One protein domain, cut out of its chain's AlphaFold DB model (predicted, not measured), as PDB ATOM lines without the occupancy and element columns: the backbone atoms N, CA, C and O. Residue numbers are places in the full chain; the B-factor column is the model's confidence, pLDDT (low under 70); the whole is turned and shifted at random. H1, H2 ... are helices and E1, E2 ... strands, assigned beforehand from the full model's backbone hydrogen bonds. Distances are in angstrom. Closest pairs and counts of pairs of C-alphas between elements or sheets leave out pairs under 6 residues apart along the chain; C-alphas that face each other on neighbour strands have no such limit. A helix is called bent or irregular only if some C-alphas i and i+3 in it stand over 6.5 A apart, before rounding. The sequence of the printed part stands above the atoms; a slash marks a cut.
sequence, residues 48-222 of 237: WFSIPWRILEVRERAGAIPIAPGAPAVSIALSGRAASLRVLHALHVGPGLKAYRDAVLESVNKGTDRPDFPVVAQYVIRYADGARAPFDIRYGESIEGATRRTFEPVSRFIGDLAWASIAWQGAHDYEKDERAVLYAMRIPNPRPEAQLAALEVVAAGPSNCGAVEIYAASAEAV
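AT A GLANCE: This is residues 48 to 222 of the 237 residues of an uncharacterized protein of bacterium (UniProt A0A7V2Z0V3). The domain is a sandwich, two strongly twisted sheets partly face to face: a large branched sheet of E2, E11, E4, E9, E8 and E7 over a smaller one of E3, E10, E5 and E6. The hairpin of E8 and E9 with the short E7 reaches past the smaller sheet at one end of the long axis, and H1 lies at that same end, off both sheets. The printed part has 175 residues with one named helix and eleven named strands, in the order E1 E2 E3 E4 H1 E5 E6 E7 E8 E9 E10 E11; the class is mostly strand and the strand pairs are antiparallel. It is compact, with a radius of gyration of the C-alphas of 16.5 A, yet elongated, spanning 50 by 30 by 28 A.

IN THESE COORDINATES: E1 is residues 51 to 55, beginning at C-alpha 51 (17.602, -9.093, 3.206). E2 is 62 to 66, E3 is 74 to 77, and E4 is 82 to 93, 30.8 A long. H1 is 95 to 110, 23.6 A long, ending at C-alpha 110 (43.384, -19.617, -31.136); it is irregular, but only just, with C-alphas 96 and 99 6.9 A apart. E5 is 119 to 127, 23.0 A, E6 is 132 to 138, and E7 is 147 to 149. E8, 164 to 173, bends by 64 degrees at residue 167. E9 is 178 to 188, 31.8 A, and E10 is 196 to 203. E11, 210 to 221, is 31.7 A long, bends by 56 degrees at residue 215, and ends at C-alpha 221 (13.203, -18.191, 4.676).

HOW THE PARTS SIT: E4 has E9 on one side, N 87 to O 185 at 2.9 A, and E11 on the other side, N 92 to O 211 at 2.8 A. E2 is an edge strand beside E11, N 65 to O 212 at 2.9 A. E9 has E4 and E7 on one side, N 148 to O 179 at 2.9 A for E7, and E8 on the other side, N 170 to O 180 at 3.0 A. In the other sheet, E10 lies between E3, N 76 to O 199 at 2.8 A, and E5, N 124 to O 200 at 2.8 A; the hairpin of E5 and E6 has N 123 to O 135 at 2.9 A. Between the sheets, the closest C-alphas of E5 and E11, Ala 121 and Val 212, are 7.3 A apart. E1 pairs with no named strand; its closest C-alpha to E11, Ile 55 to Ala 216, is at 4.9 A. H1 is on neither sheet, and 10 of its 12 O i to N i+4 pairs are within hydrogen-bond range.

THE WHOLE: The two C-alphas farthest apart, Asp 129 and Glu 175, are 52.1 A apart. The printed part has no cut. The link from E7 to E8 is long; in it residues 151 to 152 pair with 156 to 157, antiparallel. The mean pLDDT of the printed part is 88.1, and residues 48 to 69 are under 70.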
ATOM      1  N   TRP A  48      20.524  -5.413   3.627       63.38
ATOM      2  CA  TRP A  48      20.875  -5.044   2.260       63.38
ATOM      3  C   TRP A  48      19.868  -5.654   1.303       63.38
ATOM      4  O   TRP A  48      19.683  -6.870   1.279       63.38
ATOM      5  N   PHE A  49      19.208  -4.798   0.521       59.12
ATOM      6  CA  PHE A  49      18.141  -5.180  -0.416       59.12
ATOM      7  C   PHE A  49      16.967  -5.886   0.272       59.12
ATOM      8  O   PHE A  49      16.442  -6.879  -0.229       59.12
ATOM      9  N   SER A  50      16.584  -5.392   1.453       61.75
ATOM     10  CA  SER A  50      15.550  -6.000   2.300       61.75
ATOM     11  C   SER A  50      15.847  -7.431   2.742       61.75
ATOM     12  O   SER A  50      14.944  -8.191   3.094       61.75
ATOM     13  N   ILE A  51      17.127  -7.805   2.727       55.72
ATOM     14  CA  ILE A  51      17.602  -9.093   3.206       55.72
ATOM     15  C   ILE A  51      18.483  -8.842   4.422       55.72
ATOM     16  O   ILE A  51      19.454  -8.086   4.320       55.72
ATOM     17  N   PRO A  52      18.187  -9.484   5.559       60.72
ATOM     18  CA  PRO A  52      19.067  -9.440   6.708       60.72
ATOM     19  C   PRO A  52      20.322 -10.275   6.425       60.72
ATOM     20  O   PRO A  52      20.275 -11.489   6.183       60.72
ATOM     21  N   TRP A  53      21.458  -9.599   6.470       65.38
ATOM     22  CA  TRP A  53      22.791 -10.169   6.483       65.38
ATOM     23  C   TRP A  53      23.342 -10.073   7.894       65.38
ATOM     24  O   TRP A  53      23.282  -9.026   8.530       65.38
ATOM     25  N   ARG A  54      23.938 -11.160   8.370       64.88
ATOM     26  CA  ARG A  54      24.816 -11.110   9.531       64.88
ATOM     27  C   ARG A  54      26.248 -11.160   9.022       64.88
ATOM     28  O   ARG A  54      26.694 -12.206   8.548       64.88
ATOM     29  N   ILE A  55      26.942 -10.027   9.087       64.62
ATOM     30  CA  ILE A  55      28.373  -9.973   8.796       64.62
ATOM     31  C   ILE A  55      29.111 -10.587   9.972       64.62
ATOM     32  O   ILE A  55      28.989 -10.124  11.108       64.62
ATOM     33  N   LEU A  56      29.853 -11.652   9.681       57.91
ATOM     34  CA  LEU A  56      30.577 -12.419  10.683       57.91
ATOM     35  C   LEU A  56      31.663 -11.532  11.314       57.91
ATOM     36  O   LEU A  56      32.390 -10.822  10.604       57.91
ATOM     37  N   GLU A  57      31.774 -11.552  12.647       47.88
ATOM     38  CA  GLU A  57      32.865 -10.875  13.365       47.88
ATOM     39  C   GLU A  57      34.223 -11.362  12.863       47.88
ATOM     40  O   GLU A  57      34.328 -12.497  12.442       47.88
ATOM     41  N   VAL A  58      35.309 -10.589  12.960       51.12
ATOM     42  CA  VAL A  58      36.643 -11.017  12.460       51.12
ATOM     43  C   VAL A  58      37.106 -12.378  13.019       51.12
ATOM     44  O   VAL A  58      37.851 -13.090  12.355       51.12
ATOM     45  N   ARG A  59      36.637 -12.772  14.212       37.94
ATOM     46  CA  ARG A  59      36.884 -14.097  14.815       37.94
ATOM     47  C   ARG A  59      35.932 -15.201  14.324       37.94
ATOM     48  O   ARG A  59      36.277 -16.371  14.421       37.94
ATOM     49  N   GLU A  60      34.751 -14.824  13.837       42.62
ATOM     50  CA  GLU A  60      33.748 -15.691  13.197       42.62
ATOM     51  C   GLU A  60      33.912 -15.738  11.669       42.62
ATOM     52  O   GLU A  60      33.412 -16.658  11.022       42.62
ATOM     53  N   ARG A  61      34.615 -14.759  11.079       51.00
ATOM     54  CA  ARG A  61      35.091 -14.808   9.706       51.00
ATOM     55  C   ARG A  61      35.940 -16.051   9.638       51.00
ATOM     56  O   ARG A  61      36.914 -16.217  10.374       51.00
ATOM     57  N   ALA A  62      35.569 -16.913   8.712       43.91
ATOM     58  CA  ALA A  62      36.505 -17.857   8.178       43.91
ATOM     59  C   ALA A  62      37.604 -17.021   7.508       43.91
ATOM     60  O   ALA A  62      37.476 -16.679   6.334       43.91
ATOM     61  N   GLY A  63      38.612 -16.572   8.269       54.09
ATOM     62  CA  GLY A  63      39.775 -15.895   7.700       54.09
ATOM     63  C   GLY A  63      40.245 -16.708   6.501       54.09
ATOM     64  O   GLY A  63      40.132 -17.932   6.563       54.09
ATOM     65  N   ALA A  64      40.655 -16.034   5.419       57.91
ATOM     66  CA  ALA A  64      40.888 -16.615   4.092       57.91
ATOM     67  C   ALA A  64      41.163 -18.128   4.147       57.91
ATOM     68  O   ALA A  64      42.258 -18.545   4.524       57.91
ATOM     69  N   ILE A  65      40.142 -18.942   3.849       61.88
ATOM     70  CA  ILE A  65      40.208 -20.387   4.059       61.88
ATOM     71  C   ILE A  65      41.160 -20.925   3.005       61.88
ATOM     72  O   ILE A  65      40.801 -20.887   1.822       61.88
ATOM     73  N   PRO A  66      42.357 -21.408   3.378       66.44
ATOM     74  CA  PRO A  66      43.283 -21.919   2.391       66.44
ATOM     75  C   PRO A  66      42.622 -23.099   1.684       66.44
ATOM     76  O   PRO A  66      42.236 -24.086   2.312       66.44
ATOM     77  N   ILE A  67      42.504 -23.004   0.361       64.62
ATOM     78  CA  ILE A  67      42.080 -24.116  -0.481       64.62
ATOM     79  C   ILE A  67      43.309 -25.006  -0.667       64.62
ATOM     80  O   ILE A  67      43.987 -25.006  -1.698       64.62
ATOM     81  N   ALA A  68      43.640 -25.728   0.397       69.75
ATOM     82  CA  ALA A  68      44.656 -26.760   0.404       69.75
ATOM     83  C   ALA A  68      43.988 -28.096   0.756       69.75
ATOM     84  O   ALA A  68      43.162 -28.136   1.674       69.75
ATOM     85  N   PRO A  69      44.322 -29.198   0.064       67.19
ATOM     86  CA  PRO A  69      43.848 -30.520   0.452       67.19
ATOM     87  C   PRO A  69      44.157 -30.799   1.929       67.19
ATOM     88  O   PRO A  69      45.295 -30.647   2.370       67.19
ATOM     89  N   GLY A  70      43.137 -31.189   2.696       74.25
ATOM     90  CA  GLY A  70      43.264 -31.463   4.131       74.25
ATOM     91  C   GLY A  70      43.149 -30.241   5.048       74.25
ATOM     92  O   GLY A  70      43.216 -30.410   6.265       74.25
ATOM     93  N   ALA A  71      42.936 -29.033   4.510       76.62
ATOM     94  CA  ALA A  71      42.552 -27.891   5.333       76.62
ATOM     95  C   ALA A  71      41.239 -28.203   6.082       76.62
ATOM     96  O   ALA A  71      40.328 -28.805   5.497       76.62
ATOM     97  N   PRO A  72      41.125 -27.830   7.370       80.44
ATOM     98  CA  PRO A  72      39.901 -28.054   8.121       80.44
ATOM     99  C   PRO A  72      38.745 -27.297   7.464       80.44
ATOM    100  O   PRO A  72      38.892 -26.141   7.066       80.44
ATOM    101  N   ALA A  73      37.590 -27.954   7.362       85.75
ATOM    102  CA  ALA A  73      36.379 -27.295   6.900       85.75
ATOM    103  C   ALA A  73      36.010 -26.168   7.869       85.75
ATOM    104  O   ALA A  73      36.043 -26.361   9.088       85.75
ATOM    105  N   VAL A  74      35.620 -25.011   7.335       87.50
ATOM    106  CA  VAL A  74      35.058 -23.944   8.166       87.50
ATOM    107  C   VAL A  74      33.547 -24.032   8.128       87.50
ATOM    108  O   VAL A  74      32.958 -24.110   7.055       87.50
ATOM    109  N   SER A  75      32.929 -24.037   9.305       89.94
ATOM    110  CA  SER A  75      31.491 -24.209   9.472       89.94
ATOM    111  C   SER A  75      30.857 -22.916   9.965       89.94
ATOM    112  O   SER A  75      31.215 -22.414  11.028       89.94
ATOM    113  N   ILE A  76      29.867 -22.420   9.230       89.00
ATOM    114  CA  ILE A  76      29.033 -21.281   9.614       89.00
ATOM    115  C   ILE A  76      27.704 -21.841  10.104       89.00
ATOM    116  O   ILE A  76      26.991 -22.499   9.345       89.00
ATOM    117  N   ALA A  77      27.381 -21.621  11.377       92.06
ATOM    118  CA  ALA A  77      26.125 -22.095  11.945       92.06
ATOM    119  C   ALA A  77      24.937 -21.428  11.239       92.06
ATOM    120  O   ALA A  77      24.893 -20.208  11.084       92.06
ATOM    121  N   LEU A  78      23.968 -22.243  10.834       92.25
ATOM    122  CA  LEU A  78      22.708 -21.802  10.249       92.25
ATOM    123  C   LEU A  78      21.561 -22.370  11.076       92.25
ATOM    124  O   LEU A  78      21.706 -23.382  11.760       92.25
ATOM    125  N   SER A  79      20.401 -21.733  11.008       90.75
ATOM    126  CA  SER A  79      19.215 -22.201  11.710       90.75
ATOM    127  C   SER A  79      17.963 -22.018  10.861       90.75
ATOM    128  O   SER A  79      17.919 -21.237   9.912       90.75
ATOM    129  N   GLY A  80      16.937 -22.785  11.208       92.81
ATOM    130  CA  GLY A  80      15.634 -22.756  10.561       92.81
ATOM    131  C   GLY A  80      15.577 -23.563   9.268       92.81
ATOM    132  O   GLY A  80      16.442 -24.383   8.960       92.81
ATOM    133  N   ARG A  81      14.502 -23.330   8.521       95.00
ATOM    134  CA  ARG A  81      14.261 -23.859   7.176       95.00
ATOM    135  C   ARG A  81      14.387 -22.711   6.186       95.00
ATOM    136  O   ARG A  81      13.964 -21.596   6.491       95.00
ATOM    137  N   ALA A  82      14.919 -22.980   5.004       94.75
ATOM    138  CA  ALA A  82      15.183 -21.939   4.017       94.75
ATOM    139  C   ALA A  82      14.986 -22.451   2.596       94.75
ATOM    140  O   ALA A  82      15.330 -23.591   2.304       94.75
ATOM    141  N   ALA A  83      14.480 -21.608   1.700       94.94
ATOM    142  CA  ALA A  83      14.367 -21.938   0.280       94.94
ATOM    143  C   ALA A  83      15.722 -21.849  -0.441       94.94
ATOM    144  O   ALA A  83      15.983 -22.571  -1.402       94.94
ATOM    145  N   SER A  84      16.600 -20.970   0.035       95.25
ATOM    146  CA  SER A  84      17.937 -20.763  -0.515       95.25
ATOM    147  C   SER A  84      18.889 -20.247   0.552       95.25
ATOM    148  O   SER A  84      18.462 -19.711   1.572       95.25
ATOM    149  N   LEU A  85      20.184 -20.359   0.290       95.25
ATOM    150  CA  LEU A  85      21.230 -19.688   1.048       95.25
ATOM    151  C   LEU A  85      21.770 -18.514   0.239       95.25
ATOM    152  O   LEU A  85      21.785 -18.551  -0.990       95.25
ATOM    153  N   ARG A  86      22.240 -17.483   0.929       93.38
ATOM    154  CA  ARG A  86      22.982 -16.369   0.346       93.38
ATOM    155  C   ARG A  86      24.361 -16.326   0.960       93.38
ATOM    156  O   ARG A  86      24.488 -16.475   2.172       93.38
ATOM    157  N   VAL A  87      25.374 -16.135   0.130       94.19
ATOM    158  CA  VAL A  87      26.773 -16.110   0.551       94.19
ATOM    159  C   VAL A  87      27.443 -14.884  -0.042       94.19
ATOM    160  O   VAL A  87      27.326 -14.646  -1.239       94.19
ATOM    161  N   LEU A  88      28.133 -14.118   0.798       92.44
ATOM    162  CA  LEU A  88      29.022 -13.036   0.389       92.44
ATOM    163  C   LEU A  88      30.457 -13.547   0.507       92.44
ATOM    164  O   LEU A  88      30.897 -13.898   1.607       92.44
ATOM    165  N   HIS A  89      31.172 -13.621  -0.612       94.25
ATOM    166  CA  HIS A  89      32.482 -14.265  -0.674       94.25
ATOM    167  C   HIS A  89      33.483 -13.546  -1.590       94.25
ATOM    168  O   HIS A  89      33.122 -12.724  -2.434       94.25
ATOM    169  N   ALA A  90      34.759 -13.885  -1.418       93.88
ATOM    170  CA  ALA A  90      35.846 -13.481  -2.301       93.88
ATOM    171  C   ALA A  90      36.865 -14.619  -2.454       93.88
ATOM    172  O   ALA A  90      36.981 -15.472  -1.571       93.88
ATOM    173  N   LEU A  91      37.609 -14.634  -3.563       94.31
ATOM    174  CA  LEU A  91      38.688 -15.597  -3.794       94.31
ATOM    175  C   LEU A  91      40.042 -14.892  -3.866       94.31
ATOM    176  O   LEU A  91      40.328 -14.153  -4.805       94.31
ATOM    177  N   HIS A  92      40.935 -15.217  -2.945       92.31
ATOM    178  CA  HIS A  92      42.353 -14.892  -3.064       92.31
ATOM    179  C   HIS A  92      42.997 -15.894  -4.019       92.31
ATOM    180  O   HIS A  92      43.257 -17.030  -3.633       92.31
ATOM    181  N   VAL A  93      43.194 -15.512  -5.281       92.38
ATOM    182  CA  VAL A  93      43.680 -16.414  -6.340       92.38
ATOM    183  C   VAL A  93      45.090 -16.915  -6.025       92.38
ATOM    184  O   VAL A  93      46.012 -16.128  -5.823       92.38
ATOM    185  N   GLY A  94      45.262 -18.235  -6.029       92.38
ATOM    186  CA  GLY A  94      46.547 -18.899  -5.838       92.38
ATOM    187  C   GLY A  94      47.192 -19.364  -7.152       92.38
ATOM    188  O   GLY A  94      46.559 -19.353  -8.214       92.38
ATOM    189  N   PRO A  95      48.460 -19.815  -7.105       93.06
ATOM    190  CA  PRO A  95      49.208 -20.241  -8.290       93.06
ATOM    191  C   PRO A  95      48.625 -21.483  -8.985       93.06
ATOM    192  O   PRO A  95      48.879 -21.686 -10.170       93.06
ATOM    193  N   GLY A  96      47.811 -22.287  -8.297       90.38
ATOM    194  CA  GLY A  96      47.143 -23.468  -8.857       90.38
ATOM    195  C   GLY A  96      46.171 -23.144  -9.995       90.38
ATOM    196  O   GLY A  96      45.914 -23.995 -10.841       90.38
ATOM    197  N   LEU A  97      45.692 -21.897 -10.089       94.19
ATOM    198  CA  LEU A  97      44.854 -21.444 -11.205       94.19
ATOM    199  C   LEU A  97      45.652 -20.993 -12.438       94.19
ATOM    200  O   LEU A  97      45.051 -20.729 -13.478       94.19
ATOM    201  N   LYS A  98      46.988 -20.924 -12.370       94.19
ATOM    202  CA  LYS A  98      47.814 -20.445 -13.489       94.19
ATOM    203  C   LYS A  98      47.618 -21.286 -14.752       94.19
ATOM    204  O   LYS A  98      47.376 -20.720 -15.809       94.19
ATOM    205  N   ALA A  99      47.662 -22.614 -14.633       93.38
ATOM    206  CA  ALA A  99      47.515 -23.514 -15.779       93.38
ATOM    207  C   ALA A  99      46.163 -23.333 -16.489       93.38
ATOM    208  O   ALA A  99      46.109 -23.286 -17.715       93.38
ATOM    209  N   TYR A 100      45.083 -23.157 -15.721       95.00
ATOM    210  CA  TYR A 100      43.768 -22.845 -16.274       95.00
ATOM    211  C   TYR A 100      43.763 -21.489 -16.995       95.00
ATOM    212  O   TYR A 100      43.320 -21.407 -18.137       95.00
ATOM    213  N   ARG A 101      44.300 -20.429 -16.370       95.44
ATOM    214  CA  ARG A 101      44.357 -19.087 -16.981       95.44
ATOM    215  C   ARG A 101      45.171 -19.080 -18.277       95.44
ATOM    216  O   ARG A 101      44.733 -18.476 -19.254       95.44
ATOM    217  N   ASP A 102      46.303 -19.781 -18.300       96.31
ATOM    218  CA  ASP A 102      47.137 -19.939 -19.495       96.31
ATOM    219  C   ASP A 102      46.367 -20.672 -20.608       96.31
ATOM    220  O   ASP A 102      46.352 -20.210 -21.748       96.31
ATOM    221  N   ALA A 103      45.655 -21.757 -20.275       96.00
ATOM    222  CA  ALA A 103      44.847 -22.516 -21.233       96.00
ATOM    223  C   ALA A 103      43.660 -21.707 -21.789       96.00
ATOM    224  O   ALA A 103      43.360 -21.781 -22.983       96.00
ATOM    225  N   VAL A 104      42.996 -20.891 -20.961       95.94
ATOM    226  CA  VAL A 104      41.949 -19.968 -21.432       95.94
ATOM    227  C   VAL A 104      42.540 -18.918 -22.369       95.94
ATOM    228  O   VAL A 104      41.953 -18.652 -23.418       95.94
ATOM    229  N   LEU A 105      43.687 -18.328 -22.024       96.19
ATOM    230  CA  LEU A 105      44.353 -17.335 -22.867       96.19
ATOM    231  C   LEU A 105      44.762 -17.932 -24.218       96.19
ATOM    232  O   LEU A 105      44.521 -17.325 -25.261       96.19
ATOM    233  N   GLU A 106      45.332 -19.137 -24.211       97.06
ATOM    234  CA  GLU A 106      45.660 -19.875 -25.428       97.06
ATOM    235  C   GLU A 106      44.411 -20.127 -26.284       97.06
ATOM    236  O   GLU A 106      44.434 -19.867 -27.488       97.06
ATOM    237  N   SER A 107      43.308 -20.550 -25.662       96.38
ATOM    238  CA  SER A 107      42.038 -20.799 -26.354       96.38
ATOM    239  C   SER A 107      41.460 -19.524 -26.972       96.38
ATOM    240  O   SER A 107      41.016 -19.533 -28.117       96.38
ATOM    241  N   VAL A 108      41.534 -18.395 -26.257       94.06
ATOM    242  CA  VAL A 108      41.129 -17.076 -26.770       94.06
ATOM    243  C   VAL A 108      41.975 -16.669 -27.974       94.06
ATOM    244  O   VAL A 108      41.422 -16.237 -28.981       94.06
ATOM    245  N   ASN A 109      43.295 -16.852 -27.907       95.50
ATOM    246  CA  ASN A 109      44.202 -16.501 -29.003       95.50
ATOM    247  C   ASN A 109      44.000 -17.384 -30.243       95.50
ATOM    248  O   ASN A 109      44.180 -16.915 -31.366       95.50
ATOM    249  N   LYS A 110      43.634 -18.656 -30.051       97.12
ATOM    250  CA  LYS A 110      43.384 -19.617 -31.136       97.12
ATOM    251  C   LYS A 110      41.941 -19.614 -31.646       97.12
ATOM    252  O   LYS A 110      41.673 -20.244 -32.664       97.12
ATOM    253  N   GLY A 111      41.022 -18.936 -30.958       95.31
ATOM    254  CA  GLY A 111      39.592 -18.988 -31.265       95.31
ATOM    255  C   GLY A 111      38.973 -20.372 -31.042       95.31
ATOM    256  O   GLY A 111      38.071 -20.754 -31.780       95.31
ATOM    257  N   THR A 112      39.475 -21.135 -30.067       96.88
ATOM    258  CA  THR A 112      38.956 -22.463 -29.707       96.88
ATOM    259  C   THR A 112      38.078 -22.406 -28.461       96.88
ATOM    260  O   THR A 112      38.046 -21.401 -27.742       96.88
ATOM    261  N   ASP A 113      37.386 -23.511 -28.187       96.00
ATOM    262  CA  ASP A 113      36.603 -23.667 -26.966       96.00
ATOM    263  C   ASP A 113      37.487 -23.525 -25.724       96.00
ATOM    264  O   ASP A 113      38.638 -23.969 -25.693       96.00
ATOM    265  N   ARG A 114      36.942 -22.863 -24.703       94.31
ATOM    266  CA  ARG A 114      37.616 -22.676 -23.416       94.31
ATOM    267  C   ARG A 114      37.549 -23.976 -22.605       94.31
ATOM    268  O   ARG A 114      36.553 -24.688 -22.715       94.31
ATOM    269  N   PRO A 115      38.557 -24.268 -21.764       95.69
ATOM    270  CA  PRO A 115      38.458 -25.362 -20.805       95.69
ATOM    271  C   PRO A 115      37.321 -25.117 -19.802       95.69
ATOM    272  O   PRO A 115      36.961 -23.968 -19.533       95.69
ATOM    273  N   ASP A 116      36.806 -26.198 -19.217       95.44
ATOM    274  CA  ASP A 116      35.801 -26.130 -18.155       95.44
ATOM    275  C   ASP A 116      36.312 -25.353 -16.933       95.44
ATOM    276  O   ASP A 116      37.499 -25.395 -16.584       95.44
ATOM    277  N   PHE A 117      35.394 -24.664 -16.252       95.12
ATOM    278  CA  PHE A 117      35.706 -23.901 -15.050       95.12
ATOM    279  C   PHE A 117      36.179 -24.829 -13.914       95.12
ATOM    280  O   PHE A 117      35.446 -25.745 -13.526       95.12
ATOM    281  N   PRO A 118      37.371 -24.604 -13.329       95.50
ATOM    282  CA  PRO A 118      37.873 -25.457 -12.266       95.50
ATOM    283  C   PRO A 118      37.088 -25.202 -10.979       95.50
ATOM    284  O   PRO A 118      36.847 -24.054 -10.592       95.50
ATOM    285  N   VAL A 119      36.730 -26.282 -10.284       96.06
ATOM    286  CA  VAL A 119      36.213 -26.207  -8.915       96.06
ATOM    287  C   VAL A 119      37.346 -25.723  -8.012       96.06
ATOM    288  O   VAL A 119      38.433 -26.289  -8.049       96.06
ATOM    289  N   VAL A 120      37.104 -24.673  -7.232       94.62
ATOM    290  CA  VAL A 120      38.066 -24.099  -6.276       94.62
ATOM    291  C   VAL A 120      37.638 -24.296  -4.828       94.62
ATOM    292  O   VAL A 120      38.458 -24.241  -3.927       94.62
ATOM    293  N   ALA A 121      36.358 -24.517  -4.564       94.94
ATOM    294  CA  ALA A 121      35.864 -24.869  -3.240       94.94
ATOM    295  C   ALA A 121      34.534 -25.602  -3.382       94.94
ATOM    296  O   ALA A 121      33.940 -25.636  -4.459       94.94
ATOM    297  N   GLN A 122      34.055 -26.171  -2.288       96.06
ATOM    298  CA  GLN A 122      32.710 -26.706  -2.205       96.06
ATOM    299  C   GLN A 122      32.013 -26.133  -0.980       96.06
ATOM    300  O   GLN A 122      32.567 -26.114   0.121       96.06
ATOM    301  N   TYR A 123      30.786 -25.677  -1.180       96.56
ATOM    302  CA  TYR A 123      29.875 -25.379  -0.091       96.56
ATOM    303  C   TYR A 123      29.055 -26.614   0.219       96.56
ATOM    304  O   TYR A 123      28.438 -27.196  -0.664       96.56
ATOM    305  N   VAL A 124      29.054 -27.034   1.477       97.38
ATOM    306  CA  VAL A 124      28.312 -28.207   1.924       97.38
ATOM    307  C   VAL A 124      27.241 -27.755   2.900       97.38
ATOM    308  O   VAL A 124      27.522 -27.389   4.041       97.38
ATOM    309  N   ILE A 125      25.993 -27.788   2.441       97.75
ATOM    310  CA  ILE A 125      24.828 -27.514   3.278       97.75
ATOM    311  C   ILE A 125      24.645 -28.704   4.213       97.75
ATOM    312  O   ILE A 125      24.455 -29.834   3.757       97.75
ATOM    313  N   ARG A 126      24.703 -28.460   5.521       97.88
ATOM    314  CA  ARG A 126      24.431 -29.458   6.552       97.88
ATOM    315  C   ARG A 126      23.053 -29.258   7.140       97.88
ATOM    316  O   ARG A 126      22.706 -28.160   7.575       97.88
ATOM    317  N   TYR A 127      22.311 -30.352   7.216       98.31
ATOM    318  CA  TYR A 127      20.993 -30.400   7.832       98.31
ATOM    319  C   TYR A 127      21.080 -30.985   9.245       98.31
ATOM    320  O   TYR A 127      22.010 -31.723   9.579       98.31
ATOM    321  N   ALA A 128      20.099 -30.661  10.085       97.81
ATOM    322  CA  ALA A 128      20.023 -31.142  11.465       97.81
ATOM    323  C   ALA A 128      19.795 -32.661  11.563       97.81
ATOM    324  O   ALA A 128      20.137 -33.265  12.573       97.81
ATOM    325  N   ASP A 129      19.259 -33.282  10.508       97.75
ATOM    326  CA  ASP A 129      19.108 -34.739  10.393       97.75
ATOM    327  C   ASP A 129      20.411 -35.458   9.987       97.75
ATOM    328  O   ASP A 129      20.422 -36.674   9.809       97.75
ATOM    329  N   GLY A 130      21.515 -34.717   9.840       97.88
ATOM    330  CA  GLY A 130      22.825 -35.243   9.466       97.88
ATOM    331  C   GLY A 130      23.067 -35.344   7.959       97.88
ATOM    332  O   GLY A 130      24.205 -35.597   7.556       97.88
ATOM    333  N   ALA A 131      22.058 -35.108   7.115       98.19
ATOM    334  CA  ALA A 131      22.246 -35.093   5.670       98.19
ATOM    335  C   ALA A 131      23.159 -33.939   5.222       98.19
ATOM    336  O   ALA A 131      23.316 -32.919   5.907       98.19
ATOM    337  N   ARG A 132      23.747 -34.094   4.029       98.31
ATOM    338  CA  ARG A 132      24.668 -33.125   3.425       98.31
ATOM    339  C   ARG A 132      24.320 -32.917   1.955       98.31
ATOM    340  O   ARG A 132      24.051 -33.893   1.259       98.31
ATOM    341  N   ALA A 133      24.354 -31.672   1.491       98.12
ATOM    342  CA  ALA A 133      24.180 -31.327   0.083       98.12
ATOM    343  C   ALA A 133      25.356 -30.460  -0.403       98.12
ATOM    344  O   ALA A 133      25.479 -29.315   0.041       98.12
ATOM    345  N   PRO A 134      26.242 -30.997  -1.262       97.69
ATOM    346  CA  PRO A 134      27.357 -30.241  -1.817       97.69
ATOM    347  C   PRO A 134      26.917 -29.295  -2.944       97.69
ATOM    348  O   PRO A 134      26.000 -29.602  -3.705       97.69
ATOM    349  N   PHE A 135      27.625 -28.178  -3.080       97.19
ATOM    350  CA  PHE A 135      27.508 -27.211  -4.165       97.19
ATOM    351  C   PHE A 135      28.907 -26.734  -4.570       97.19
ATOM    352  O   PHE A 135      29.642 -26.177  -3.750       97.19
ATOM    353  N   ASP A 136      29.285 -26.972  -5.822       97.25
ATOM    354  CA  ASP A 136      30.620 -26.646  -6.321       97.25
ATOM    355  C   ASP A 136      30.775 -25.143  -6.559       97.25
ATOM    356  O   ASP A 136      29.918 -24.495  -7.156       97.25
ATOM    357  N   ILE A 137      31.912 -24.602  -6.130       96.94
ATOM    358  CA  ILE A 137      32.310 -23.217  -6.374       96.94
ATOM    359  C   ILE A 137      33.375 -23.227  -7.448       96.94
ATOM    360  O   ILE A 137      34.486 -23.708  -7.217       96.94
ATOM    361  N   ARG A 138      33.035 -22.713  -8.628       97.12
ATOM    362  CA  ARG A 138      33.900 -22.760  -9.809       97.12
ATOM    363  C   ARG A 138      34.441 -21.384 -10.169       97.12
ATOM    364  O   ARG A 138      33.703 -20.397 -10.179       97.12
ATOM    365  N   TYR A 139      35.736 -21.318 -10.467       96.19
ATOM    366  CA  TYR A 139      36.402 -20.069 -10.839       96.19
ATOM    367  C   TYR A 139      35.944 -19.596 -12.220       96.19
ATOM    368  O   TYR A 139      36.065 -20.344 -13.184       96.19
ATOM    369  N   GLY A 140      35.443 -18.365 -12.318       94.50
ATOM    370  CA  GLY A 140      34.857 -17.792 -13.535       94.50
ATOM    371  C   GLY A 140      33.369 -18.107 -13.742       94.50
ATOM    372  O   GLY A 140      32.771 -17.576 -14.672       94.50
ATOM    373  N   GLU A 141      32.761 -18.933 -12.881       95.56
ATOM    374  CA  GLU A 141      31.335 -19.302 -12.959       95.56
ATOM    375  C   GLU A 141      30.560 -18.878 -11.702       95.56
ATOM    376  O   GLU A 141      29.491 -18.272 -11.789       95.56
ATOM    377  N   SER A 142      31.113 -19.195 -10.528       96.69
ATOM    378  CA  SER A 142      30.519 -18.930  -9.211       96.69
ATOM    379  C   SER A 142      31.310 -17.911  -8.402       96.69
ATOM    380  O   SER A 142      30.769 -17.318  -7.480       96.69
ATOM    381  N   ILE A 143      32.601 -17.750  -8.699       96.00
ATOM    382  CA  ILE A 143      33.486 -16.815  -8.008       96.00
ATOM    383  C   ILE A 143      34.639 -16.410  -8.920       96.00
ATOM    384  O   ILE A 143      35.047 -17.158  -9.807       96.00
ATOM    385  N   GLU A 144      35.217 -15.249  -8.657       95.12
ATOM    386  CA  GLU A 144      36.424 -14.767  -9.313       95.12
ATOM    387  C   GLU A 144      37.366 -14.097  -8.309       95.12
ATOM    388  O   GLU A 144      37.072 -14.037  -7.115       95.12
ATOM    389  N   GLY A 145      38.523 -13.626  -8.785       93.06
ATOM    390  CA  GLY A 145      39.532 -13.021  -7.923       93.06
ATOM    391  C   GLY A 145      38.996 -11.843  -7.106       93.06
ATOM    392  O   GLY A 145      38.244 -11.016  -7.615       93.06
ATOM    393  N   ALA A 146      39.420 -11.767  -5.844       92.56
ATOM    394  CA  ALA A 146      39.135 -10.670  -4.923       92.56
ATOM    395  C   ALA A 146      39.783  -9.356  -5.382       92.56
ATOM    396  O   ALA A 146      39.266  -8.287  -5.078       92.56
ATOM    397  N   THR A 147      40.876  -9.447  -6.149       92.44
ATOM    398  CA  THR A 147      41.499  -8.334  -6.872       92.44
ATOM    399  C   THR A 147      41.503  -8.658  -8.363       92.44
ATOM    400  O   THR A 147      41.978  -9.723  -8.767       92.44
ATOM    401  N   ARG A 148      40.976  -7.751  -9.188       92.06
ATOM    402  CA  ARG A 148      40.867  -7.914 -10.646       92.06
ATOM    403  C   ARG A 148      41.232  -6.636 -11.369       92.06
ATOM    404  O   ARG A 148      40.925  -5.555 -10.889       92.06
ATOM    405  N   ARG A 149      41.786  -6.757 -12.572       92.25
ATOM    406  CA  ARG A 149      41.837  -5.625 -13.502       92.25
ATOM    407  C   ARG A 149      40.454  -5.356 -14.072       92.25
ATOM    408  O   ARG A 149      39.696  -6.308 -14.258       92.25
ATOM    409  N   THR A 150      40.140  -4.103 -14.401       90.25
ATOM    410  CA  THR A 150      38.851  -3.771 -15.033       90.25
ATOM    411  C   THR A 150      38.612  -4.574 -16.312       90.25
ATOM    412  O   THR A 150      37.470  -4.947 -16.570       90.25
ATOM    413  N   PHE A 151      39.668  -4.913 -17.058       92.69
ATOM    414  CA  PHE A 151      39.614  -5.859 -18.168       92.69
ATOM    415  C   PHE A 151      40.818  -6.814 -18.169       92.69
ATOM    416  O   PHE A 151      41.968  -6.381 -18.083       92.69
ATOM    417  N   GLU A 152      40.566  -8.114 -18.349       90.50
ATOM    418  CA  GLU A 152      41.598  -9.103 -18.686       90.50
ATOM    419  C   GLU A 152      41.107 -10.096 -19.762       90.50
ATOM    420  O   GLU A 152      39.928 -10.440 -19.780       90.50
ATOM    421  N   PRO A 153      41.964 -10.623 -20.661       87.69
ATOM    422  CA  PRO A 153      41.512 -11.522 -21.735       87.69
ATOM    423  C   PRO A 153      40.847 -12.820 -21.245       87.69
ATOM    424  O   PRO A 153      39.935 -13.350 -21.887       87.69
ATOM    425  N   VAL A 154      41.304 -13.328 -20.097       88.88
ATOM    426  CA  VAL A 154      40.831 -14.584 -19.498       88.88
ATOM    427  C   VAL A 154      39.420 -14.406 -18.931       88.88
ATOM    428  O   VAL A 154      38.480 -15.081 -19.362       88.88
ATOM    429  N   SER A 155      39.265 -13.431 -18.040       83.81
ATOM    430  CA  SER A 155      38.067 -13.219 -17.221       83.81
ATOM    431  C   SER A 155      37.186 -12.051 -17.682       83.81
ATOM    432  O   SER A 155      36.153 -11.766 -17.086       83.81
ATOM    433  N   ARG A 156      37.561 -11.399 -18.789       89.94
ATOM    434  CA  ARG A 156      36.854 -10.278 -19.431       89.94
ATOM    435  C   ARG A 156      36.708  -9.071 -18.497       89.94
ATOM    436  O   ARG A 156      37.560  -8.848 -17.636       89.94
ATOM    437  N   PHE A 157      35.699  -8.236 -18.747       91.38
ATOM    438  CA  PHE A 157      35.366  -7.120 -17.873       91.38
ATOM    439  C   PHE A 157      34.872  -7.625 -16.522       91.38
ATOM    440  O   PHE A 157      34.218  -8.665 -16.447       91.38
ATOM    441  N   ILE A 158      35.148  -6.854 -15.473       90.25
ATOM    442  CA  ILE A 158      34.512  -7.065 -14.174       90.25
ATOM    443  C   ILE A 158      32.996  -6.938 -14.362       90.25
ATOM    444  O   ILE A 158      32.500  -5.906 -14.815       90.25
ATOM    445  N   GLY A 159      32.276  -8.007 -14.048       90.81
ATOM    446  CA  GLY A 159      30.833  -8.097 -14.194       90.81
ATOM    447  C   GLY A 159      30.275  -9.290 -13.431       90.81
ATOM    448  O   GLY A 159      31.015 -10.029 -12.775       90.81
ATOM    449  N   ASP A 160      28.964  -9.456 -13.537       92.25
ATOM    450  CA  ASP A 160      28.260 -10.588 -12.954       92.25
ATOM    451  C   ASP A 160      28.690 -11.911 -13.599       92.25
ATOM    452  O   ASP A 160      29.014 -11.992 -14.788       92.25
ATOM    453  N   LEU A 161      28.688 -12.955 -12.779       94.31
ATOM    454  CA  LEU A 161      28.973 -14.336 -13.138       94.31
ATOM    455  C   LEU A 161      27.656 -15.113 -13.285       94.31
ATOM    456  O   LEU A 161      26.578 -14.633 -12.943       94.31
ATOM    457  N   ALA A 162      27.735 -16.349 -13.778       92.62
ATOM    458  CA  ALA A 162      26.541 -17.166 -14.004       92.62
ATOM    459  C   ALA A 162      25.784 -17.486 -12.700       92.62
ATOM    460  O   ALA A 162      24.555 -17.537 -12.704       92.62
ATOM    461  N   TRP A 163      26.513 -17.682 -11.595       94.50
ATOM    462  CA  TRP A 163      25.932 -18.025 -10.289       94.50
ATOM    463  C   TRP A 163      26.092 -16.943  -9.223       94.50
ATOM    464  O   TRP A 163      25.542 -17.093  -8.133       94.50
ATOM    465  N   ALA A 164      26.822 -15.865  -9.498       95.69
ATOM    466  CA  ALA A 164      27.084 -14.824  -8.515       95.69
ATOM    467  C   ALA A 164      27.111 -13.443  -9.163       95.69
ATOM    468  O   ALA A 164      27.577 -13.295 -10.285       95.69
ATOM    469  N   SER A 165      26.673 -12.427  -8.433       93.69
ATOM    470  CA  SER A 165      26.694 -11.038  -8.890       93.69
ATOM    471  C   SER A 165      27.659 -10.213  -8.059       93.69
ATOM    472  O   SER A 165      27.980 -10.569  -6.920       93.69
ATOM    473  N   ILE A 166      28.131  -9.102  -8.617       90.88
ATOM    474  CA  ILE A 166      28.992  -8.178  -7.880       90.88
ATOM    475  C   ILE A 166      28.164  -7.528  -6.776       90.88
ATOM    476  O   ILE A 166      27.305  -6.685  -7.021       90.88
ATOM    477  N   ALA A 167      28.457  -7.906  -5.537       87.44
ATOM    478  CA  ALA A 167      27.870  -7.276  -4.368       87.44
ATOM    479  C   ALA A 167      28.552  -5.939  -4.089       87.44
ATOM    480  O   ALA A 167      27.907  -4.982  -3.685       87.44
ATOM    481  N   TRP A 168      29.864  -5.862  -4.297       87.25
ATOM    482  CA  TRP A 168      30.624  -4.640  -4.092       87.25
ATOM    483  C   TRP A 168      31.887  -4.632  -4.945       87.25
ATOM    484  O   TRP A 168      32.508  -5.673  -5.160       87.25
ATOM    485  N   GLN A 169      32.294  -3.442  -5.382       88.06
ATOM    486  CA  GLN A 169      33.608  -3.222  -5.961       88.06
ATOM    487  C   GLN A 169      34.160  -1.849  -5.569       88.06
ATOM    488  O   GLN A 169      33.415  -0.872  -5.472       88.06
ATOM    489  N   GLY A 170      35.476  -1.763  -5.415       83.81
ATOM    490  CA  GLY A 170      36.184  -0.523  -5.101       83.81
ATOM    491  C   GLY A 170      37.552  -0.479  -5.761       83.81
ATOM    492  O   GLY A 170      38.021  -1.471  -6.318       83.81
ATOM    493  N   ALA A 171      38.188   0.688  -5.753       84.69
ATOM    494  CA  ALA A 171      39.559   0.796  -6.236       84.69
ATOM    495  C   ALA A 171      40.515   0.031  -5.310       84.69
ATOM    496  O   ALA A 171      40.357   0.071  -4.092       84.69
ATOM    497  N   HIS A 172      41.491  -0.664  -5.892       83.44
ATOM    498  CA  HIS A 172      42.551  -1.351  -5.154       83.44
ATOM    499  C   HIS A 172      43.916  -0.744  -5.474       83.44
ATOM    500  O   HIS A 172      44.621  -0.302  -4.572       83.44
ATOM    501  N   ASP A 173      44.254  -0.674  -6.763       85.81
ATOM    502  CA  ASP A 173      45.472  -0.048  -7.276       85.81
ATOM    503  C   ASP A 173      45.119   0.707  -8.563       85.81
ATOM    504  O   ASP A 173      44.824   0.108  -9.600       85.81
ATOM    505  N   TYR A 174      45.105   2.038  -8.479       83.75
ATOM    506  CA  TYR A 174      44.760   2.903  -9.607       83.75
ATOM    507  C   TYR A 174      45.800   2.856 -10.729       83.75
ATOM    508  O   TYR A 174      45.427   2.992 -11.892       83.75
ATOM    509  N   GLU A 175      47.081   2.650 -10.412       88.12
ATOM    510  CA  GLU A 175      48.147   2.618 -11.419       88.12
ATOM    511  C   GLU A 175      48.058   1.353 -12.276       88.12
ATOM    512  O   GLU A 175      48.381   1.374 -13.465       88.12
ATOM    513  N   LYS A 176      47.582   0.252 -11.686       87.00
ATOM    514  CA  LYS A 176      47.407  -1.040 -12.368       87.00
ATOM    515  C   LYS A 176      45.994  -1.286 -12.895       87.00
ATOM    516  O   LYS A 176      45.752  -2.361 -13.449       87.00
ATOM    517  N   ASP A 177      45.089  -0.320 -12.729       91.12
ATOM    518  CA  ASP A 177      43.658  -0.453 -13.030       91.12
ATOM    519  C   ASP A 177      43.022  -1.676 -12.336       91.12
ATOM    520  O   ASP A 177      42.227  -2.422 -12.913       91.12
ATOM    521  N   GLU A 178      43.420  -1.917 -11.082       91.06
ATOM    522  CA  GLU A 178      42.928  -3.019 -10.258       91.06
ATOM    523  C   GLU A 178      41.818  -2.566  -9.303       91.06
ATOM    524  O   GLU A 178      41.872  -1.516  -8.650       91.06
ATOM    525  N   ARG A 179      40.803  -3.416  -9.191       89.56
ATOM    526  CA  ARG A 179      39.626  -3.275  -8.344       89.56
ATOM    527  C   ARG A 179      39.574  -4.419  -7.345       89.56
ATOM    528  O   ARG A 179      39.854  -5.563  -7.702       89.56
ATOM    529  N   ALA A 180      39.161  -4.111  -6.125       89.25
ATOM    530  CA  ALA A 180      38.734  -5.115  -5.167       89.25
ATOM    531  C   ALA A 180      37.267  -5.467  -5.452       89.25
ATOM    532  O   ALA A 180      36.483  -4.562  -5.740       89.25
ATOM    533  N   VAL A 181      36.899  -6.748  -5.398       90.81
ATOM    534  CA  VAL A 181      35.558  -7.235  -5.762       90.81
ATOM    535  C   VAL A 181      35.052  -8.244  -4.730       90.81
ATOM    536  O   VAL A 181      35.770  -9.167  -4.349       90.81
ATOM    537  N   LEU A 182      33.797  -8.079  -4.310       91.19
ATOM    538  CA  LEU A 182      33.040  -9.050  -3.522       91.19
ATOM    539  C   LEU A 182      31.855  -9.553  -4.334       91.19
ATOM    540  O   LEU A 182      31.113  -8.757  -4.915       91.19
ATOM    541  N   TYR A 183      31.646 -10.864  -4.315       93.94
ATOM    542  CA  TYR A 183      30.528 -11.494  -5.006       93.94
ATOM    543  C   TYR A 183      29.468 -11.948  -4.003       93.94
ATOM    544  O   TYR A 183      29.788 -12.482  -2.938       93.94
ATOM    545  N   ALA A 184      28.201 -11.736  -4.349       93.94
ATOM    546  CA  ALA A 184      27.065 -12.348  -3.680       93.94
ATOM    547  C   ALA A 184      26.546 -13.499  -4.539       93.94
ATOM    548  O   ALA A 184      26.226 -13.323  -5.713       93.94
ATOM    549  N   MET A 185      26.424 -14.668  -3.928       95.44
ATOM    550  CA  MET A 185      25.875 -15.864  -4.550       95.44
ATOM    551  C   MET A 185      24.587 -16.280  -3.844       95.44
ATOM    552  O   MET A 185      24.494 -16.231  -2.614       95.44
ATOM    553  N   ARG A 186      23.608 -16.750  -4.622       94.69
ATOM    554  CA  ARG A 186      22.402 -17.413  -4.113       94.69
ATOM    555  C   ARG A 186      22.442 -18.898  -4.458       94.69
ATOM    556  O   ARG A 186      22.477 -19.267  -5.625       94.69
ATOM    557  N   ILE A 187      22.388 -19.745  -3.438       95.75
ATOM    558  CA  ILE A 187      22.451 -21.202  -3.566       95.75
ATOM    559  C   ILE A 187      21.050 -21.767  -3.323       95.75
ATOM    560  O   ILE A 187      20.502 -21.554  -2.236       95.75
ATOM    561  N   PRO A 188      20.441 -22.487  -4.274       95.94
ATOM    562  CA  PRO A 188      19.166 -23.150  -4.025       95.94
ATOM    563  C   PRO A 188      19.332 -24.230  -2.945       95.94
ATOM    564  O   PRO A 188      20.267 -25.027  -3.002       95.94
ATOM    565  N   ASN A 189      18.428 -24.274  -1.959       96.50
ATOM    566  CA  ASN A 189      18.411 -25.357  -0.979       96.50
ATOM    567  C   ASN A 189      17.652 -26.556  -1.582       96.50
ATOM    568  O   ASN A 189      16.446 -26.434  -1.800       96.50
ATOM    569  N   PRO A 190      18.293 -27.717  -1.820       97.62
ATOM    570  CA  PRO A 190      17.613 -28.880  -2.396       97.62
ATOM    571  C   PRO A 190      16.583 -29.523  -1.451       97.62
ATOM    572  O   PRO A 190      15.799 -30.357  -1.895       97.62
ATOM    573  N   ARG A 191      16.582 -29.154  -0.162       97.38
ATOM    574  CA  ARG A 191      15.644 -29.636   0.865       97.38
ATOM    575  C   ARG A 191      15.077 -28.457   1.666       97.38
ATOM    576  O   ARG A 191      15.483 -28.244   2.815       97.38
ATOM    577  N   PRO A 192      14.195 -27.633   1.073       96.62
ATOM    578  CA  PRO A 192      13.678 -26.425   1.719       96.62
ATOM    579  C   PRO A 192      12.862 -26.701   2.990       96.62
ATOM    580  O   PRO A 192      12.753 -25.841   3.863       96.62
ATOM    581  N   GLU A 193      12.304 -27.902   3.125       95.81
ATOM    582  CA  GLU A 193      11.556 -28.374   4.289       95.81
ATOM    583  C   GLU A 193      12.437 -28.887   5.440       95.81
ATOM    584  O   GLU A 193      11.956 -29.005   6.571       95.81
ATOM    585  N   ALA A 194      13.712 -29.187   5.178       97.06
ATOM    586  CA  ALA A 194      14.636 -29.708   6.176       97.06
ATOM    587  C   ALA A 194      15.247 -28.580   7.022       97.06
ATOM    588  O   ALA A 194      15.566 -27.497   6.531       97.06
ATOM    589  N   GLN A 195      15.426 -28.850   8.316       96.88
ATOM    590  CA  GLN A 195      16.093 -27.926   9.231       96.88
ATOM    591  C   GLN A 195      17.586 -27.852   8.889       96.88
ATOM    592  O   GLN A 195      18.272 -28.875   8.876       96.88
ATOM    593  N   LEU A 196      18.090 -26.647   8.650       96.62
ATOM    594  CA  LEU A 196      19.510 -26.371   8.469       96.62
ATOM    595  C   LEU A 196      20.251 -26.442   9.808       96.62
ATOM    596  O   LEU A 196      19.702 -26.103  10.857       96.62
ATOM    597  N   ALA A 197      21.510 -26.866   9.746       96.44
ATOM    598  CA  ALA A 197      22.443 -26.877  10.867       96.44
ATOM    599  C   ALA A 197      23.658 -25.976  10.604       96.44
ATOM    600  O   ALA A 197      24.069 -25.216  11.478       96.44
ATOM    601  N   ALA A 198      24.249 -26.054   9.409       96.12
ATOM    602  CA  ALA A 198      25.417 -25.251   9.057       96.12
ATOM    603  C   ALA A 198      25.635 -25.160   7.541       96.12
ATOM    604  O   ALA A 198      25.117 -25.973   6.775       96.12
ATOM    605  N   LEU A 199      26.456 -24.200   7.129       95.44
ATOM    606  CA  LEU A 199      27.130 -24.176   5.836       95.44
ATOM    607  C   LEU A 199      28.620 -24.418   6.065       95.44
ATOM    608  O   LEU A 199      29.275 -23.627   6.739       95.44
ATOM    609  N   GLU A 200      29.152 -25.502   5.514       94.94
ATOM    610  CA  GLU A 200      30.585 -25.784   5.548       94.94
ATOM    611  C   GLU A 200      31.251 -25.339   4.249       94.94
ATOM    612  O   GLU A 200      30.704 -25.536   3.165       94.94
ATOM    613  N   VAL A 201      32.456 -24.787   4.348       93.06
ATOM    614  CA  VAL A 201      33.331 -24.544   3.201       93.06
ATOM    615  C   VAL A 201      34.463 -25.550   3.242       93.06
ATOM    616  O   VAL A 201      35.214 -25.621   4.216       93.06
ATOM    617  N   VAL A 202      34.570 -26.332   2.175       92.38
ATOM    618  CA  VAL A 202      35.567 -27.387   2.019       92.38
ATOM    619  C   VAL A 202      36.461 -27.033   0.838       92.38
ATOM    620  O   VAL A 202      35.976 -26.630  -0.221       92.38
ATOM    621  N   ALA A 203      37.775 -27.182   1.009       89.00
ATOM    622  CA  ALA A 203      38.713 -27.065  -0.098       89.00
ATOM    623  C   ALA A 203      38.398 -28.139  -1.153       89.00
ATOM    624  O   ALA A 203      38.283 -29.320  -0.826       89.00
ATOM    625  N   ALA A 204      38.270 -27.731  -2.412       88.62
ATOM    626  CA  ALA A 204      38.022 -28.631  -3.530       88.62
ATOM    627  C   ALA A 204      38.855 -28.194  -4.739       88.62
ATOM    628  O   ALA A 204      39.175 -27.018  -4.882       88.62
ATOM    629  N   GLY A 205      39.197 -29.151  -5.602       85.19
ATOM    630  CA  GLY A 205      39.980 -28.898  -6.809       85.19
ATOM    631  C   GLY A 205      41.496 -29.020  -6.638       85.19
ATOM    632  O   GLY A 205      41.971 -29.636  -5.679       85.19
ATOM    633  N   PRO A 206      42.269 -28.494  -7.608       84.06
ATOM    634  CA  PRO A 206      43.723 -28.541  -7.579       84.06
ATOM    635  C   PRO A 206      44.304 -27.852  -6.338       84.06
ATOM    636  O   PRO A 206      43.802 -26.834  -5.860       84.06
ATOM    637  N   SER A 207      45.415 -28.385  -5.836       85.50
ATOM    638  CA  SER A 207      46.162 -27.753  -4.749       85.50
ATOM    639  C   SER A 207      46.568 -26.323  -5.121       85.50
ATOM    640  O   SER A 207      46.951 -26.050  -6.260       85.50
ATOM    641  N   ASN A 208      46.565 -25.421  -4.138       85.50
ATOM    642  CA  ASN A 208      47.013 -24.033  -4.283       85.50
ATOM    643  C   ASN A 208      46.165 -23.176  -5.240       85.50
ATOM    644  O   ASN A 208      46.665 -22.175  -5.755       85.50
ATOM    645  N   CYS A 209      44.895 -23.519  -5.484       89.38
ATOM    646  CA  CYS A 209      43.986 -22.668  -6.263       89.38
ATOM    647  C   CYS A 209      43.714 -21.304  -5.614       89.38
ATOM    648  O   CYS A 209      43.335 -20.366  -6.314       89.38
ATOM    649  N   GLY A 210      43.944 -21.168  -4.308       89.44
ATOM    650  CA  GLY A 210      43.778 -19.906  -3.606       89.44
ATOM    651  C   GLY A 210      43.236 -20.075  -2.201       89.44
ATOM    652  O   GLY A 210      43.436 -21.111  -1.569       89.44
ATOM    653  N   ALA A 211      42.533 -19.055  -1.730       89.88
ATOM    654  CA  ALA A 211      41.772 -19.103  -0.495       89.88
ATOM    655  C   ALA A 211      40.405 -18.445  -0.688       89.88
ATOM    656  O   ALA A 211      40.330 -17.322  -1.188       89.88
ATOM    657  N   VAL A 212      39.330 -19.135  -0.305       92.00
ATOM    658  CA  VAL A 212      37.980 -18.553  -0.310       92.00
ATOM    659  C   VAL A 212      37.740 -17.900   1.036       92.00
ATOM    660  O   VAL A 212      37.907 -18.521   2.081       92.00
ATOM    661  N   GLU A 213      37.332 -16.644   1.011       89.56
ATOM    662  CA  GLU A 213      36.954 -15.893   2.196       89.56
ATOM    663  C   GLU A 213      35.441 -15.686   2.202       89.56
ATOM    664  O   GLU A 213      34.869 -15.245   1.203       89.56
ATOM    665  N   ILE A 214      34.794 -16.024   3.321       89.75
ATOM    666  CA  ILE A 214      33.358 -15.808   3.518       89.75
ATOM    667  C   ILE A 214      33.162 -14.635   4.466       89.75
ATOM    668  O   ILE A 214      33.593 -14.673   5.618       89.75
ATOM    669  N   TYR A 215      32.461 -13.618   3.983       85.31
ATOM    670  CA  TYR A 215      32.142 -12.416   4.747       85.31
ATOM    671  C   TYR A 215      30.797 -12.555   5.460       85.31
ATOM    672  O   TYR A 215      30.629 -12.080   6.585       85.31
ATOM    673  N   ALA A 216      29.844 -13.232   4.817       87.12
ATOM    674  CA  ALA A 216      28.547 -13.546   5.395       87.12
ATOM    675  C   ALA A 216      27.904 -14.756   4.725       87.12
ATOM    676  O   ALA A 216      28.091 -15.001   3.532       87.12
ATOM    677  N   ALA A 217      27.082 -15.462   5.495       90.25
ATOM    678  CA  ALA A 217      26.125 -16.424   4.980       90.25
ATOM    679  C   ALA A 217      24.778 -16.210   5.680       90.25
ATOM    680  O   ALA A 217      24.731 -15.970   6.884       90.25
ATOM    681  N   SER A 218      23.688 -16.286   4.924       89.56
ATOM    682  CA  SER A 218      22.328 -16.129   5.438       89.56
ATOM    683  C   SER A 218      21.399 -17.156   4.801       89.56
ATOM    684  O   SER A 218      21.600 -17.576   3.659       89.56
ATOM    685  N   ALA A 219      20.387 -17.580   5.550       92.00
ATOM    686  CA  ALA A 219      19.378 -18.522   5.100       92.00
ATOM    687  C   ALA A 219      18.095 -17.750   4.760       92.00
ATOM    688  O   ALA A 219      17.496 -17.108   5.619       92.00
ATOM    689  N   GLU A 220      17.674 -17.787   3.497       88.88
ATOM    690  CA  GLU A 220      16.473 -17.088   3.041       88.88
ATOM    691  C   GLU A 220      15.245 -17.951   3.331       88.88
ATOM    692  O   GLU A 220      15.088 -19.040   2.767       88.88
ATOM    693  N   ALA A 221      14.388 -17.469   4.232       87.12
ATOM    694  CA  ALA A 221      13.203 -18.191   4.676       87.12
ATOM    695  C   ALA A 221      12.343 -18.662   3.495       87.12
ATOM    696  O   ALA A 221      12.195 -17.974   2.484       87.12
ATOM    697  N   VAL A 222      11.736 -19.840   3.647       80.31
ATOM    698  CA  VAL A 222      10.685 -20.277   2.726       80.31
ATOM    699  C   VAL A 222       9.536 -19.273   2.859       80.31
ATOM    700  O   VAL A 222       9.021 -19.126   3.973       80.31
TER     701      VAL A 222